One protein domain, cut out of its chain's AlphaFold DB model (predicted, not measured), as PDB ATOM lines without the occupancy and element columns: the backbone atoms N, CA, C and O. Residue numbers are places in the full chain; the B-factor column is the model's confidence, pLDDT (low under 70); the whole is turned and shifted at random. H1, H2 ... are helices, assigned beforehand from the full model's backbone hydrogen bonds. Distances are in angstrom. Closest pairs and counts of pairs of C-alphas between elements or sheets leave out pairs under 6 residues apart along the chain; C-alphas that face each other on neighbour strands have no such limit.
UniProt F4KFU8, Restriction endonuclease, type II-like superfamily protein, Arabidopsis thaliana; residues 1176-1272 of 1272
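What this domain is: This is residues 1176 to 1272 of the 1272 residues of the protein "Restriction endonuclease, type II-like superfamily protein" of Arabidopsis thaliana (UniProt F4KFU8). H5 is the core: the hairpin of H1 and H2 packs on it through H1, H4 packs on another side, and H3 crosses near its last residues. H6 and the tail lie at one end. The printed part has 97 residues, 73 of them in six named helices, H1 to H6 in order along the chain, with no named strand; its class is all helix, and it is compact, with a radius of gyration of the C-alphas of 12.8 A and spans of 37 by 30 by 22 A.

Where its parts are: H1, residues 1177 to 1192, begins at C-alpha 1177 (-31.699, -12.232, -29.809) and spans 22.8 A. H2, residues 1194 to 1209, spans 21.8 A and has a kink of 62 degrees near residue 1201. H3 is residues 1215 to 1223, H4 1228 to 1238, H5 1245 to 1257. H6, residues 1260 to 1267, ends at C-alpha 1267 (-39.228, -22.548, -31.046).

How they stand to each other: H5 touches H4 at a steep tilt of 52 degrees, closest C-alphas Glu 1232 and Lys 1249, 4.4 A. Every O i to N i+4 pair is within hydrogen-bond range in H1, H3 and H5, against 8 of 12 in H2, 5 of 7 in H4 and 2 of 4 in H6.

The domain as a whole: The printed part has no cut and no long link; pLDDT is under 70 at residues 1189 to 1201 and 1257 to 1272.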
ATOM      1  N   THR A1176     -31.198  -8.783 -26.295       78.41
ATOM      2  CA  THR A1176     -31.579  -9.010 -27.700       78.41
ATOM      3  C   THR A1176     -31.370 -10.472 -28.112       78.41
ATOM      4  O   THR A1176     -30.610 -11.207 -27.483       78.41
ATOM      5  N   ILE A1177     -31.974 -10.902 -29.226       84.49
ATOM      6  CA  ILE A1177     -31.699 -12.232 -29.809       84.49
ATOM      7  C   ILE A1177     -30.200 -12.380 -30.139       84.49
ATOM      8  O   ILE A1177     -29.623 -13.446 -29.923       84.49
ATOM      9  N   SER A1178     -29.542 -11.299 -30.574       82.15
ATOM     10  CA  SER A1178     -28.091 -11.266 -30.792       82.15
ATOM     11  C   SER A1178     -27.278 -11.354 -29.492       82.15
ATOM     12  O   SER A1178     -26.272 -12.058 -29.479       82.15
ATOM     13  N   ASP A1179     -27.718 -10.748 -28.380       80.84
ATOM     14  CA  ASP A1179     -27.104 -10.948 -27.055       80.84
ATOM     15  C   ASP A1179     -27.224 -12.415 -26.604       80.84
ATOM     16  O   ASP A1179     -26.280 -12.986 -26.052       80.84
ATOM     17  N   VAL A1180     -28.389 -13.042 -26.821       83.65
ATOM     18  CA  VAL A1180     -28.629 -14.451 -26.456       83.65
ATOM     19  C   VAL A1180     -27.731 -15.363 -27.283       83.65
ATOM     20  O   VAL A1180     -27.042 -16.218 -26.720       83.65
ATOM     21  N   PHE A1181     -27.662 -15.131 -28.594       88.89
ATOM     22  CA  PHE A1181     -26.784 -15.878 -29.486       88.89
ATOM     23  C   PHE A1181     -25.297 -15.654 -29.157       88.89
ATOM     24  O   PHE A1181     -24.520 -16.606 -29.176       88.89
ATOM     25  N   ALA A1182     -24.899 -14.448 -28.732       82.66
ATOM     26  CA  ALA A1182     -23.548 -14.171 -28.244       82.66
ATOM     27  C   ALA A1182     -23.173 -15.029 -27.026       82.66
ATOM     28  O   ALA A1182     -22.078 -15.594 -26.978       82.66
ATOM     29  N   ILE A1183     -24.076 -15.163 -26.046       79.40
ATOM     30  CA  ILE A1183     -23.843 -16.014 -24.871       79.40
ATOM     31  C   ILE A1183     -23.811 -17.499 -25.257       79.40
ATOM     32  O   ILE A1183     -22.940 -18.221 -24.770       79.40
ATOM     33  N   GLN A1184     -24.687 -17.951 -26.161       83.88
ATOM     34  CA  GLN A1184     -24.655 -19.321 -26.693       83.88
ATOM     35  C   GLN A1184     -23.315 -19.624 -27.388       83.88
ATOM     36  O   GLN A1184     -22.656 -20.607 -27.054       83.88
ATOM     37  N   LEU A1185     -22.851 -18.746 -28.286       84.86
ATOM     38  CA  LEU A1185     -21.555 -18.877 -28.958       84.86
ATOM     39  C   LEU A1185     -20.394 -18.915 -27.957       84.86
ATOM     40  O   LEU A1185     -19.546 -19.803 -28.042       84.86
ATOM     41  N   MET A1186     -20.362 -18.007 -26.974       76.95
ATOM     42  CA  MET A1186     -19.302 -17.980 -25.959       76.95
ATOM     43  C   MET A1186     -19.242 -19.269 -25.123       76.95
ATOM     44  O   MET A1186     -18.142 -19.698 -24.773       76.95
ATOM     45  N   GLN A1187     -20.374 -19.928 -24.849       75.08
ATOM     46  CA  GLN A1187     -20.394 -21.242 -24.187       75.08
ATOM     47  C   GLN A1187     -19.742 -22.327 -25.055       75.08
ATOM     48  O   GLN A1187     -18.864 -23.050 -24.587       75.08
ATOM     49  N   VAL A1188     -20.124 -22.405 -26.333       72.55
ATOM     50  CA  VAL A1188     -19.613 -23.395 -27.300       72.55
ATOM     51  C   VAL A1188     -18.111 -23.209 -27.542       72.55
ATOM     52  O   VAL A1188     -17.340 -24.168 -27.527       72.55
ATOM     53  N   LEU A1189     -17.677 -21.959 -27.703       68.84
ATOM     54  CA  LEU A1189     -16.282 -21.591 -27.942       68.84
ATOM     55  C   LEU A1189     -15.396 -21.823 -26.709       68.84
ATOM     56  O   LEU A1189     -14.268 -22.293 -26.857       68.84
ATOM     57  N   SER A1190     -15.914 -21.598 -25.496       61.07
ATOM     58  CA  SER A1190     -15.192 -21.893 -24.245       61.07
ATOM     59  C   SER A1190     -14.917 -23.390 -24.041       61.07
ATOM     60  O   SER A1190     -13.976 -23.751 -23.336       61.07
ATOM     61  N   LEU A1191     -15.708 -24.268 -24.668       53.96
ATOM     62  CA  LEU A1191     -15.486 -25.718 -24.667       53.96
ATOM     63  C   LEU A1191     -14.498 -26.178 -25.753       53.96
ATOM     64  O   LEU A1191     -14.002 -27.300 -25.674       53.96
ATOM     65  N   ALA A1192     -14.199 -25.349 -26.761       53.40
ATOM     66  CA  ALA A1192     -13.470 -25.788 -27.950       53.40
ATOM     67  C   ALA A1192     -11.993 -26.126 -27.676       53.40
ATOM     68  O   ALA A1192     -11.521 -27.165 -28.139       53.40
ATOM     69  N   LYS A1193     -11.266 -25.271 -26.936       55.20
ATOM     70  CA  LYS A1193      -9.927 -25.547 -26.371       55.20
ATOM     71  C   LYS A1193      -9.728 -24.715 -25.091       55.20
ATOM     72  O   LYS A1193      -9.860 -23.494 -25.172       55.20
ATOM     73  N   PRO A1194      -9.320 -25.300 -23.946       51.16
ATOM     74  CA  PRO A1194      -9.070 -24.529 -22.720       51.16
ATOM     75  C   PRO A1194      -7.930 -23.508 -22.879       51.16
ATOM     76  O   PRO A1194      -7.914 -22.491 -22.193       51.16
ATOM     77  N   SER A1195      -7.014 -23.742 -23.825       50.76
ATOM     78  CA  SER A1195      -5.886 -22.863 -24.147       50.76
ATOM     79  C   SER A1195      -6.278 -21.499 -24.730       50.76
ATOM     80  O   SER A1195      -5.437 -20.609 -24.751       50.76
ATOM     81  N   PHE A1196      -7.512 -21.315 -25.224       54.85
ATOM     82  CA  PHE A1196      -7.918 -20.062 -25.885       54.85
ATOM     83  C   PHE A1196      -8.340 -18.940 -24.923       54.85
ATOM     84  O   PHE A1196      -8.365 -17.773 -25.313       54.85
ATOM     85  N   GLY A1197      -8.650 -19.273 -23.666       49.29
ATOM     86  CA  GLY A1197      -9.053 -18.305 -22.644       49.29
ATOM     87  C   GLY A1197     -10.394 -17.600 -22.910       49.29
ATOM     88  O   GLY A1197     -10.988 -17.678 -23.983       49.29
ATOM     89  N   PHE A1198     -10.881 -16.880 -21.896       48.40
ATOM     90  CA  PHE A1198     -12.176 -16.187 -21.964       48.40
ATOM     91  C   PHE A1198     -12.203 -15.086 -23.043       48.40
ATOM     92  O   PHE A1198     -13.180 -14.965 -23.774       48.40
ATOM     93  N   LEU A1199     -11.104 -14.334 -23.185       48.40
ATOM     94  CA  LEU A1199     -10.969 -13.250 -24.167       48.40
ATOM     95  C   LEU A1199     -11.222 -13.719 -25.610       48.40
ATOM     96  O   LEU A1199     -12.017 -13.102 -26.318       48.40
ATOM     97  N   SER A1200     -10.610 -14.826 -26.047       62.93
ATOM     98  CA  SER A1200     -10.767 -15.298 -27.430       62.93
ATOM     99  C   SER A1200     -12.166 -15.849 -27.707       62.93
ATOM    100  O   SER A1200     -12.650 -15.714 -28.826       62.93
ATOM    101  N   ALA A1201     -12.859 -16.407 -26.706       67.40
ATOM    102  CA  ALA A1201     -14.254 -16.822 -26.868       67.40
ATOM    103  C   ALA A1201     -15.168 -15.616 -27.161       67.40
ATOM    104  O   ALA A1201     -16.064 -15.722 -27.998       67.40
ATOM    105  N   THR A1202     -14.909 -14.457 -26.543       70.21
ATOM    106  CA  THR A1202     -15.611 -13.204 -26.857       70.21
ATOM    107  C   THR A1202     -15.250 -12.673 -28.247       70.21
ATOM    108  O   THR A1202     -16.159 -12.373 -29.016       70.21
ATOM    109  N   PHE A1203     -13.964 -12.614 -28.622       74.86
ATOM    110  CA  PHE A1203     -13.561 -12.172 -29.969       74.86
ATOM    111  C   PHE A1203     -14.129 -13.065 -31.083       74.86
ATOM    112  O   PHE A1203     -14.623 -12.555 -32.086       74.86
ATOM    113  N   PHE A1204     -14.129 -14.388 -30.900       81.89
ATOM    114  CA  PHE A1204     -14.727 -15.325 -31.853       81.89
ATOM    115  C   PHE A1204     -16.255 -15.203 -31.912       81.89
ATOM    116  O   PHE A1204     -16.811 -15.264 -33.005       81.89
ATOM    117  N   ALA A1205     -16.941 -14.978 -30.786       83.70
ATOM    118  CA  ALA A1205     -18.378 -14.710 -30.803       83.70
ATOM    119  C   ALA A1205     -18.698 -13.418 -31.576       83.70
ATOM    120  O   ALA A1205     -19.586 -13.434 -32.423       83.70
ATOM    121  N   ILE A1206     -17.936 -12.337 -31.364       83.21
ATOM    122  CA  ILE A1206     -18.069 -11.082 -32.126       83.21
ATOM    123  C   ILE A1206     -17.836 -11.322 -33.626       83.21
ATOM    124  O   ILE A1206     -18.663 -10.911 -34.434       83.21
ATOM    125  N   ALA A1207     -16.781 -12.052 -34.003       85.30
ATOM    126  CA  ALA A1207     -16.470 -12.359 -35.404       85.30
ATOM    127  C   ALA A1207     -17.541 -13.217 -36.112       85.30
ATOM    128  O   ALA A1207     -17.667 -13.147 -37.334       85.30
ATOM    129  N   VAL A1208     -18.324 -14.012 -35.371       88.02
ATOM    130  CA  VAL A1208     -19.525 -14.679 -35.908       88.02
ATOM    131  C   VAL A1208     -20.696 -13.697 -36.003       88.02
ATOM    132  O   VAL A1208     -21.339 -13.640 -37.044       88.02
ATOM    133  N   LEU A1209     -20.967 -12.916 -34.951       87.82
ATOM    134  CA  LEU A1209     -22.123 -12.008 -34.857       87.82
ATOM    135  C   LEU A1209     -22.106 -10.869 -35.880       87.82
ATOM    136  O   LEU A1209     -23.170 -10.434 -36.317       87.82
ATOM    137  N   ASP A1210     -20.914 -10.409 -36.260       86.14
ATOM    138  CA  ASP A1210     -20.697  -9.397 -37.298       86.14
ATOM    139  C   ASP A1210     -21.311  -9.826 -38.646       86.14
ATOM    140  O   ASP A1210     -21.955  -9.030 -39.331       86.14
ATOM    141  N   LYS A1211     -21.224 -11.127 -38.967       87.06
ATOM    142  CA  LYS A1211     -21.807 -11.735 -40.177       87.06
ATOM    143  C   LYS A1211     -23.187 -12.355 -39.946       87.06
ATOM    144  O   LYS A1211     -24.053 -12.277 -40.813       87.06
ATOM    145  N   TYR A1212     -23.403 -12.950 -38.776       91.19
ATOM    146  CA  TYR A1212     -24.572 -13.756 -38.437       91.19
ATOM    147  C   TYR A1212     -25.157 -13.324 -37.094       91.19
ATOM    148  O   TYR A1212     -24.828 -13.855 -36.036       91.19
ATOM    149  N   LYS A1213     -26.067 -12.348 -37.131       89.13
ATOM    150  CA  LYS A1213     -26.660 -11.734 -35.929       89.13
ATOM    151  C   LYS A1213     -27.595 -12.676 -35.152       89.13
ATOM    152  O   LYS A1213     -27.922 -12.385 -34.004       89.13
ATOM    153  N   THR A1214     -28.019 -13.796 -35.746       89.53
ATOM    154  CA  THR A1214     -28.887 -14.812 -35.119       89.53
ATOM    155  C   THR A1214     -28.483 -16.240 -35.500       89.53
ATOM    156  O   THR A1214     -27.947 -16.477 -36.587       89.53
ATOM    157  N   LEU A1215     -28.830 -17.218 -34.656       88.96
ATOM    158  CA  LEU A1215     -28.638 -18.645 -34.945       88.96
ATOM    159  C   LEU A1215     -29.331 -19.078 -36.252       88.96
ATOM    160  O   LEU A1215     -28.733 -19.804 -37.043       88.96
ATOM    161  N   ARG A1216     -30.539 -18.561 -36.529       86.97
ATOM    162  CA  ARG A1216     -31.268 -18.777 -37.794       86.97
ATOM    163  C   ARG A1216     -30.472 -18.286 -39.011       86.97
ATOM    164  O   ARG A1216     -30.390 -19.002 -40.005       86.97
ATOM    165  N   SER A1217     -29.829 -17.114 -38.926       91.46
ATOM    166  CA  SER A1217     -28.988 -16.591 -40.020       91.46
ATOM    167  C   SER A1217     -27.738 -17.445 -40.274       91.46
ATOM    168  O   SER A1217     -27.397 -17.693 -41.429       91.46
ATOM    169  N   LEU A1218     -27.103 -17.968 -39.215       92.43
ATOM    170  CA  LEU A1218     -25.968 -18.887 -39.339       92.43
ATOM    171  C   LEU A1218     -26.391 -20.241 -39.933       92.43
ATOM    172  O   LEU A1218     -25.711 -20.779 -40.802       92.43
ATOM    173  N   ALA A1219     -27.525 -20.788 -39.492       88.93
ATOM    174  CA  ALA A1219     -28.026 -22.065 -39.989       88.93
ATOM    175  C   ALA A1219     -28.471 -21.990 -41.462       88.93
ATOM    176  O   ALA A1219     -28.154 -22.893 -42.233       88.93
ATOM    177  N   SER A1220     -29.103 -20.883 -41.873       89.06
ATOM    178  CA  SER A1220     -29.417 -20.579 -43.282       89.06
ATOM    179  C   SER A1220     -28.160 -20.465 -44.157       89.06
ATOM    180  O   SER A1220     -28.198 -20.777 -45.343       89.06
ATOM    181  N   ALA A1221     -27.017 -20.061 -43.592       91.68
ATOM    182  CA  ALA A1221     -25.746 -20.079 -44.314       91.68
ATOM    183  C   ALA A1221     -25.153 -21.490 -44.445       91.68
ATOM    184  O   ALA A1221     -24.645 -21.829 -45.512       91.68
ATOM    185  N   TYR A1222     -25.265 -22.339 -43.416       92.37
ATOM    186  CA  TYR A1222     -24.850 -23.742 -43.518       92.37
ATOM    187  C   TYR A1222     -25.709 -24.545 -44.509       92.37
ATOM    188  O   TYR A1222     -25.159 -25.335 -45.273       92.37
ATOM    189  N   SER A1223     -27.031 -24.334 -44.546       87.55
ATOM    190  CA  SER A1223     -27.925 -25.045 -45.477       87.55
ATOM    191  C   SER A1223     -27.775 -24.618 -46.944       87.55
ATOM    192  O   SER A1223     -28.223 -25.341 -47.828       87.55
ATOM    193  N   LYS A1224     -27.096 -23.494 -47.215       88.96
ATOM    194  CA  LYS A1224     -26.712 -23.022 -48.561       88.96
ATOM    195  C   LYS A1224     -25.357 -23.574 -49.047       88.96
ATOM    196  O   LYS A1224     -24.847 -23.110 -50.062       88.96
ATOM    197  N   LEU A1225     -24.753 -24.524 -48.325       88.71
ATOM    198  CA  LEU A1225     -23.490 -25.175 -48.689       88.71
ATOM    199  C   LEU A1225     -23.673 -26.696 -48.762       88.71
ATOM    200  O   LEU A1225     -23.871 -27.338 -47.735       88.71
ATOM    201  N   ASP A1226     -23.527 -27.276 -49.954       80.98
ATOM    202  CA  ASP A1226     -23.790 -28.707 -50.201       80.98
ATOM    203  C   ASP A1226     -22.763 -29.653 -49.551       80.98
ATOM    204  O   ASP A1226     -23.037 -30.826 -49.295       80.98
ATOM    205  N   ASN A1227     -21.541 -29.165 -49.318       84.36
ATOM    206  CA  ASN A1227     -20.407 -29.980 -48.892       84.36
ATOM    207  C   ASN A1227     -20.112 -29.794 -47.395       84.36
ATOM    208  O   ASN A1227     -19.743 -28.701 -46.964       84.36
ATOM    209  N   VAL A1228     -20.159 -30.888 -46.630       87.55
ATOM    210  CA  VAL A1228     -19.801 -30.953 -45.197       87.55
ATOM    211  C   VAL A1228     -18.446 -30.301 -44.893       87.55
ATOM    212  O   VAL A1228     -18.314 -29.601 -43.895       87.55
ATOM    213  N   SER A1229     -17.445 -30.457 -45.765       87.76
ATOM    214  CA  SER A1229     -16.122 -29.830 -45.604       87.76
ATOM    215  C   SER A1229     -16.175 -28.300 -45.760       87.76
ATOM    216  O   SER A1229     -15.523 -27.563 -45.019       87.76
ATOM    217  N   ALA A1230     -17.013 -27.800 -46.675       88.12
ATOM    218  CA  ALA A1230     -17.253 -26.367 -46.833       88.12
ATOM    219  C   ALA A1230     -18.051 -25.796 -45.651       88.12
ATOM    220  O   ALA A1230     -17.748 -24.696 -45.194       88.12
ATOM    221  N   GLN A1231     -19.017 -26.551 -45.116       90.29
ATOM    222  CA  GLN A1231     -19.750 -26.186 -43.904       90.29
ATOM    223  C   GLN A1231     -18.823 -26.146 -42.671       90.29
ATOM    224  O   GLN A1231     -18.808 -25.150 -41.949       90.29
ATOM    225  N   GLU A1232     -17.989 -27.171 -42.452       90.63
ATOM    226  CA  GLU A1232     -17.045 -27.223 -41.324       90.63
ATOM    227  C   GLU A1232     -16.050 -26.052 -41.317       90.63
ATOM    228  O   GLU A1232     -15.703 -25.561 -40.242       90.63
ATOM    229  N   GLU A1233     -15.624 -25.559 -42.482       89.27
ATOM    230  CA  GLU A1233     -14.637 -24.473 -42.610       89.27
ATOM    231  C   GLU A1233     -15.241 -23.105 -42.985       89.27
ATOM    232  O   GLU A1233     -14.503 -22.125 -43.131       89.27
ATOM    233  N   MET A1234     -16.573 -22.997 -43.096       91.77
ATOM    234  CA  MET A1234     -17.275 -21.775 -43.515       91.77
ATOM    235  C   MET A1234     -16.858 -20.553 -42.687       91.77
ATOM    236  O   MET A1234     -16.479 -19.522 -43.243       91.77
ATOM    237  N   LEU A1235     -16.886 -20.671 -41.356       90.71
ATOM    238  CA  LEU A1235     -16.586 -19.556 -40.457       90.71
ATOM    239  C   LEU A1235     -15.095 -19.209 -40.448       90.71
ATOM    240  O   LEU A1235     -14.755 -18.033 -40.327       90.71
ATOM    241  N   ARG A1236     -14.198 -20.187 -40.633       87.46
ATOM    242  CA  ARG A1236     -12.759 -19.922 -40.799       87.46
ATOM    243  C   ARG A1236     -12.498 -19.105 -42.059       87.46
ATOM    244  O   ARG A1236     -11.883 -18.041 -41.991       87.46
ATOM    245  N   ASN A1237     -12.995 -19.595 -43.192       87.01
ATOM    246  CA  ASN A1237     -12.751 -18.999 -44.500       87.01
ATOM    247  C   ASN A1237     -13.376 -17.595 -44.589       87.01
ATOM    248  O   ASN A1237     -12.716 -16.658 -45.025       87.01
ATOM    249  N   GLN A1238     -14.609 -17.413 -44.099       85.97
ATOM    250  CA  GLN A1238     -15.272 -16.105 -44.110       85.97
ATOM    251  C   GLN A1238     -14.686 -15.085 -43.124       85.97
ATOM    252  O   GLN A1238     -14.837 -13.887 -43.359       85.97
ATOM    253  N   SER A1239     -14.079 -15.510 -42.012       80.21
ATOM    254  CA  SER A1239     -13.506 -14.597 -41.005       80.21
ATOM    255  C   SER A1239     -12.026 -14.273 -41.252       80.21
ATOM    256  O   SER A1239     -11.337 -13.833 -40.337       80.21
ATOM    257  N   ASN A1240     -11.515 -14.507 -42.468       79.57
ATOM    258  CA  ASN A1240     -10.103 -14.327 -42.827       79.57
ATOM    259  C   ASN A1240      -9.148 -15.039 -41.843       79.57
ATOM    260  O   ASN A1240      -8.124 -14.492 -41.436       79.57
ATOM    261  N   ASN A1241      -9.500 -16.271 -41.453       76.67
ATOM    262  CA  ASN A1241      -8.803 -17.106 -40.466       76.67
ATOM    263  C   ASN A1241      -8.777 -16.579 -39.016       76.67
ATOM    264  O   ASN A1241      -8.073 -17.160 -38.190       76.67
ATOM    265  N   VAL A1242      -9.561 -15.548 -38.660       76.96
ATOM    266  CA  VAL A1242      -9.737 -15.145 -37.250       76.96
ATOM    267  C   VAL A1242     -10.341 -16.299 -36.445       76.96
ATOM    268  O   VAL A1242      -9.807 -16.673 -35.404       76.96
ATOM    269  N   ILE A1243     -11.414 -16.922 -36.937       81.67
ATOM    270  CA  ILE A1243     -11.986 -18.129 -36.331       81.67
ATOM    271  C   ILE A1243     -11.161 -19.333 -36.797       81.67
ATOM    272  O   ILE A1243     -11.166 -19.678 -37.974       81.67
ATOM    273  N   CYS A1244     -10.460 -20.007 -35.884       80.21
ATOM    274  CA  CYS A1244      -9.655 -21.176 -36.256       80.21
ATOM    275  C   CYS A1244     -10.517 -22.360 -36.754       80.21
ATOM    276  O   CYS A1244     -11.659 -22.532 -36.320       80.21
ATOM    277  N   ALA A1245      -9.939 -23.236 -37.586       83.96
ATOM    278  CA  ALA A1245     -10.599 -24.435 -38.128       83.96
ATOM    279  C   ALA A1245     -11.325 -25.273 -37.054       83.96
ATOM    280  O   ALA A1245     -12.480 -25.657 -37.215       83.96
ATOM    281  N   SER A1246     -10.685 -25.490 -35.895       82.28
ATOM    282  CA  SER A1246     -11.290 -26.231 -34.777       82.28
ATOM    283  C   SER A1246     -12.548 -25.556 -34.211       82.28
ATOM    284  O   SER A1246     -13.457 -26.251 -33.772       82.28
ATOM    285  N   ALA A1247     -12.609 -24.221 -34.204       82.59
ATOM    286  CA  ALA A1247     -13.776 -23.473 -33.739       82.59
ATOM    287  C   ALA A1247     -14.896 -23.478 -34.791       82.59
ATOM    288  O   ALA A1247     -16.039 -23.760 -34.442       82.59
ATOM    289  N   SER A1248     -14.560 -23.261 -36.071       88.84
ATOM    290  CA  SER A1248     -15.502 -23.357 -37.198       88.84
ATOM    291  C   SER A1248     -16.191 -24.730 -37.227       88.84
ATOM    292  O   SER A1248     -17.419 -24.817 -37.164       88.84
ATOM    293  N   LYS A1249     -15.395 -25.807 -37.162       87.23
ATOM    294  CA  LYS A1249     -15.856 -27.200 -37.115       87.23
ATOM    295  C   LYS A1249     -16.706 -27.505 -35.878       87.23
ATOM    296  O   LYS A1249     -17.724 -28.181 -35.993       87.23
ATOM    297  N   ASN A1250     -16.343 -26.994 -34.700       84.18
ATOM    298  CA  ASN A1250     -17.131 -27.213 -33.481       84.18
ATOM    299  C   ASN A1250     -18.478 -26.469 -33.495       84.18
ATOM    300  O   ASN A1250     -19.467 -27.029 -33.025       84.18
ATOM    301  N   ILE A1251     -18.544 -25.252 -34.051       87.66
ATOM    302  CA  ILE A1251     -19.815 -24.533 -34.230       87.66
ATOM    303  C   ILE A1251     -20.693 -25.274 -35.243       87.66
ATOM    304  O   ILE A1251     -21.849 -25.552 -34.931       87.66
ATOM    305  N   TYR A1252     -20.144 -25.676 -36.394       88.11
ATOM    306  CA  TYR A1252     -20.868 -26.474 -37.389       88.11
ATOM    307  C   TYR A1252     -21.488 -27.734 -36.774       88.11
ATOM    308  O   TYR A1252     -22.697 -27.945 -36.871       88.11
ATOM    309  N   LYS A1253     -20.678 -28.542 -36.075       84.39
ATOM    310  CA  LYS A1253     -21.152 -29.771 -35.424       84.39
ATOM    311  C   LYS A1253     -22.279 -29.506 -34.434       84.39
ATOM    312  O   LYS A1253     -23.200 -30.309 -34.344       84.39
ATOM    313  N   LEU A1254     -22.226 -28.389 -33.710       80.80
ATOM    314  CA  LEU A1254     -23.278 -28.038 -32.769       80.80
ATOM    315  C   LEU A1254     -24.570 -27.598 -33.470       80.80
ATOM    316  O   LEU A1254     -25.640 -28.044 -33.075       80.80
ATOM    317  N   VAL A1255     -24.483 -26.744 -34.492       81.00
ATOM    318  CA  VAL A1255     -25.661 -26.200 -35.189       81.00
ATOM    319  C   VAL A1255     -26.345 -27.256 -36.065       81.00
ATOM    320  O   VAL A1255     -27.571 -27.287 -36.122       81.00
ATOM    321  N   VAL A1256     -25.565 -28.125 -36.720       77.04
ATOM    322  CA  VAL A1256     -26.057 -29.040 -37.763       77.04
ATOM    323  C   VAL A1256     -26.170 -30.495 -37.287       77.04
ATOM    324  O   VAL A1256     -27.207 -31.106 -37.508       77.04
ATOM    325  N   LEU A1257     -25.164 -31.065 -36.605       65.42
ATOM    326  CA  LEU A1257     -25.175 -32.504 -36.262       65.42
ATOM    327  C   LEU A1257     -25.951 -32.864 -34.983       65.42
ATOM    328  O   LEU A1257     -26.218 -34.040 -34.758       65.42
ATOM    329  N   ASN A1258     -26.304 -31.890 -34.138       60.42
ATOM    330  CA  ASN A1258     -27.076 -32.126 -32.907       60.42
ATOM    331  C   ASN A1258     -28.597 -31.935 -33.095       60.42
ATOM    332  O   ASN A1258     -29.300 -31.729 -32.107       60.42
ATOM    333  N   ASP A1259     -29.093 -31.893 -34.338       54.00
ATOM    334  CA  ASP A1259     -30.493 -31.571 -34.677       54.00
ATOM    335  C   ASP A1259     -31.017 -30.243 -34.086       54.00
ATOM    336  O   ASP A1259     -32.219 -29.976 -34.052       54.00
ATOM    337  N   LEU A1260     -30.116 -29.341 -33.672       53.46
ATOM    338  CA  LEU A1260     -30.498 -28.020 -33.168       53.46
ATOM    339  C   LEU A1260     -31.226 -27.190 -34.232       53.46
ATOM    340  O   LEU A1260     -32.063 -26.371 -33.875       53.46
ATOM    341  N   TYR A1261     -30.993 -27.448 -35.520       47.88
ATOM    342  CA  TYR A1261     -31.810 -26.914 -36.610       47.88
ATOM    343  C   TYR A1261     -33.288 -27.334 -36.483       47.88
ATOM    344  O   TYR A1261     -34.173 -26.480 -36.393       47.88
ATOM    345  N   SER A1262     -33.542 -28.638 -36.362       43.10
ATOM    346  CA  SER A1262     -34.870 -29.239 -36.173       43.10
ATOM    347  C   SER A1262     -35.553 -28.783 -34.874       43.10
ATOM    348  O   SER A1262     -36.773 -28.641 -34.835       43.10
ATOM    349  N   ILE A1263     -34.778 -28.497 -33.820       47.18
ATOM    350  CA  ILE A1263     -35.278 -27.982 -32.532       47.18
ATOM    351  C   ILE A1263     -35.553 -26.466 -32.575       47.18
ATOM    352  O   ILE A1263     -36.457 -25.997 -31.894       47.18
ATOM    353  N   VAL A1264     -34.819 -25.676 -33.363       47.18
ATOM    354  CA  VAL A1264     -34.997 -24.210 -33.434       47.18
ATOM    355  C   VAL A1264     -36.166 -23.807 -34.335       47.18
ATOM    356  O   VAL A1264     -36.876 -22.859 -34.005       47.18
ATOM    357  N   CYS A1265     -36.427 -24.539 -35.425       36.60
ATOM    358  CA  CYS A1265     -37.509 -24.211 -36.364       36.60
ATOM    359  C   CYS A1265     -38.905 -24.027 -35.715       36.60
ATOM    360  O   CYS A1265     -39.586 -23.077 -36.106       36.60
ATOM    361  N   PRO A1266     -39.340 -24.833 -34.718       37.80
ATOM    362  CA  PRO A1266     -40.602 -24.605 -34.003       37.80
ATOM    363  C   PRO A1266     -40.524 -23.541 -32.894       37.80
ATOM    364  O   PRO A1266     -41.533 -22.920 -32.564       37.80
ATOM    365  N   PHE A1267     -39.352 -23.338 -32.279       38.14
ATOM    366  CA  PHE A1267     -39.228 -22.548 -31.046       38.14
ATOM    367  C   PHE A1267     -39.296 -21.030 -31.264       38.14
ATOM    368  O   PHE A1267     -39.692 -20.316 -30.344       38.14
ATOM    369  N   ASP A1268     -39.026 -20.534 -32.475       36.07
ATOM    370  CA  ASP A1268     -39.267 -19.122 -32.826       36.07
ATOM    371  C   ASP A1268     -40.769 -18.734 -32.767       36.07
ATOM    372  O   ASP A1268     -41.098 -17.551 -32.782       36.07
ATOM    373  N   LEU A1269     -41.690 -19.707 -32.645       35.32
ATOM    374  CA  LEU A1269     -43.123 -19.478 -32.403       35.32
ATOM    375  C   LEU A1269     -43.502 -19.429 -30.902       35.32
ATOM    376  O   LEU A1269     -44.665 -19.210 -30.579       35.32
ATOM    377  N   PHE A1270     -42.546 -19.656 -29.992       32.40
ATOM    378  CA  PHE A1270     -42.773 -19.831 -28.544       32.40
ATOM    379  C   PHE A1270     -42.017 -18.816 -27.659       32.40
ATOM    380  O   PHE A1270     -41.997 -18.956 -26.435       32.40
ATOM    381  N   VAL A1271     -41.363 -17.818 -28.268       32.64
ATOM    382  CA  VAL A1271     -40.529 -16.793 -27.592       32.64
ATOM    383  C   VAL A1271     -40.975 -15.358 -27.960       32.64
ATOM    384  O   VAL A1271     -40.244 -14.390 -27.750       32.64
ATOM    385  N   VAL A1272     -42.200 -15.221 -28.484       32.60
ATOM    386  CA  VAL A1272     -42.942 -13.955 -28.653       32.60
ATOM    387  C   VAL A1272     -44.076 -13.920 -27.634       32.60
ATOM    388  O   VAL A1272     -44.182 -12.887 -26.938       32.60
TER     389      VAL A1272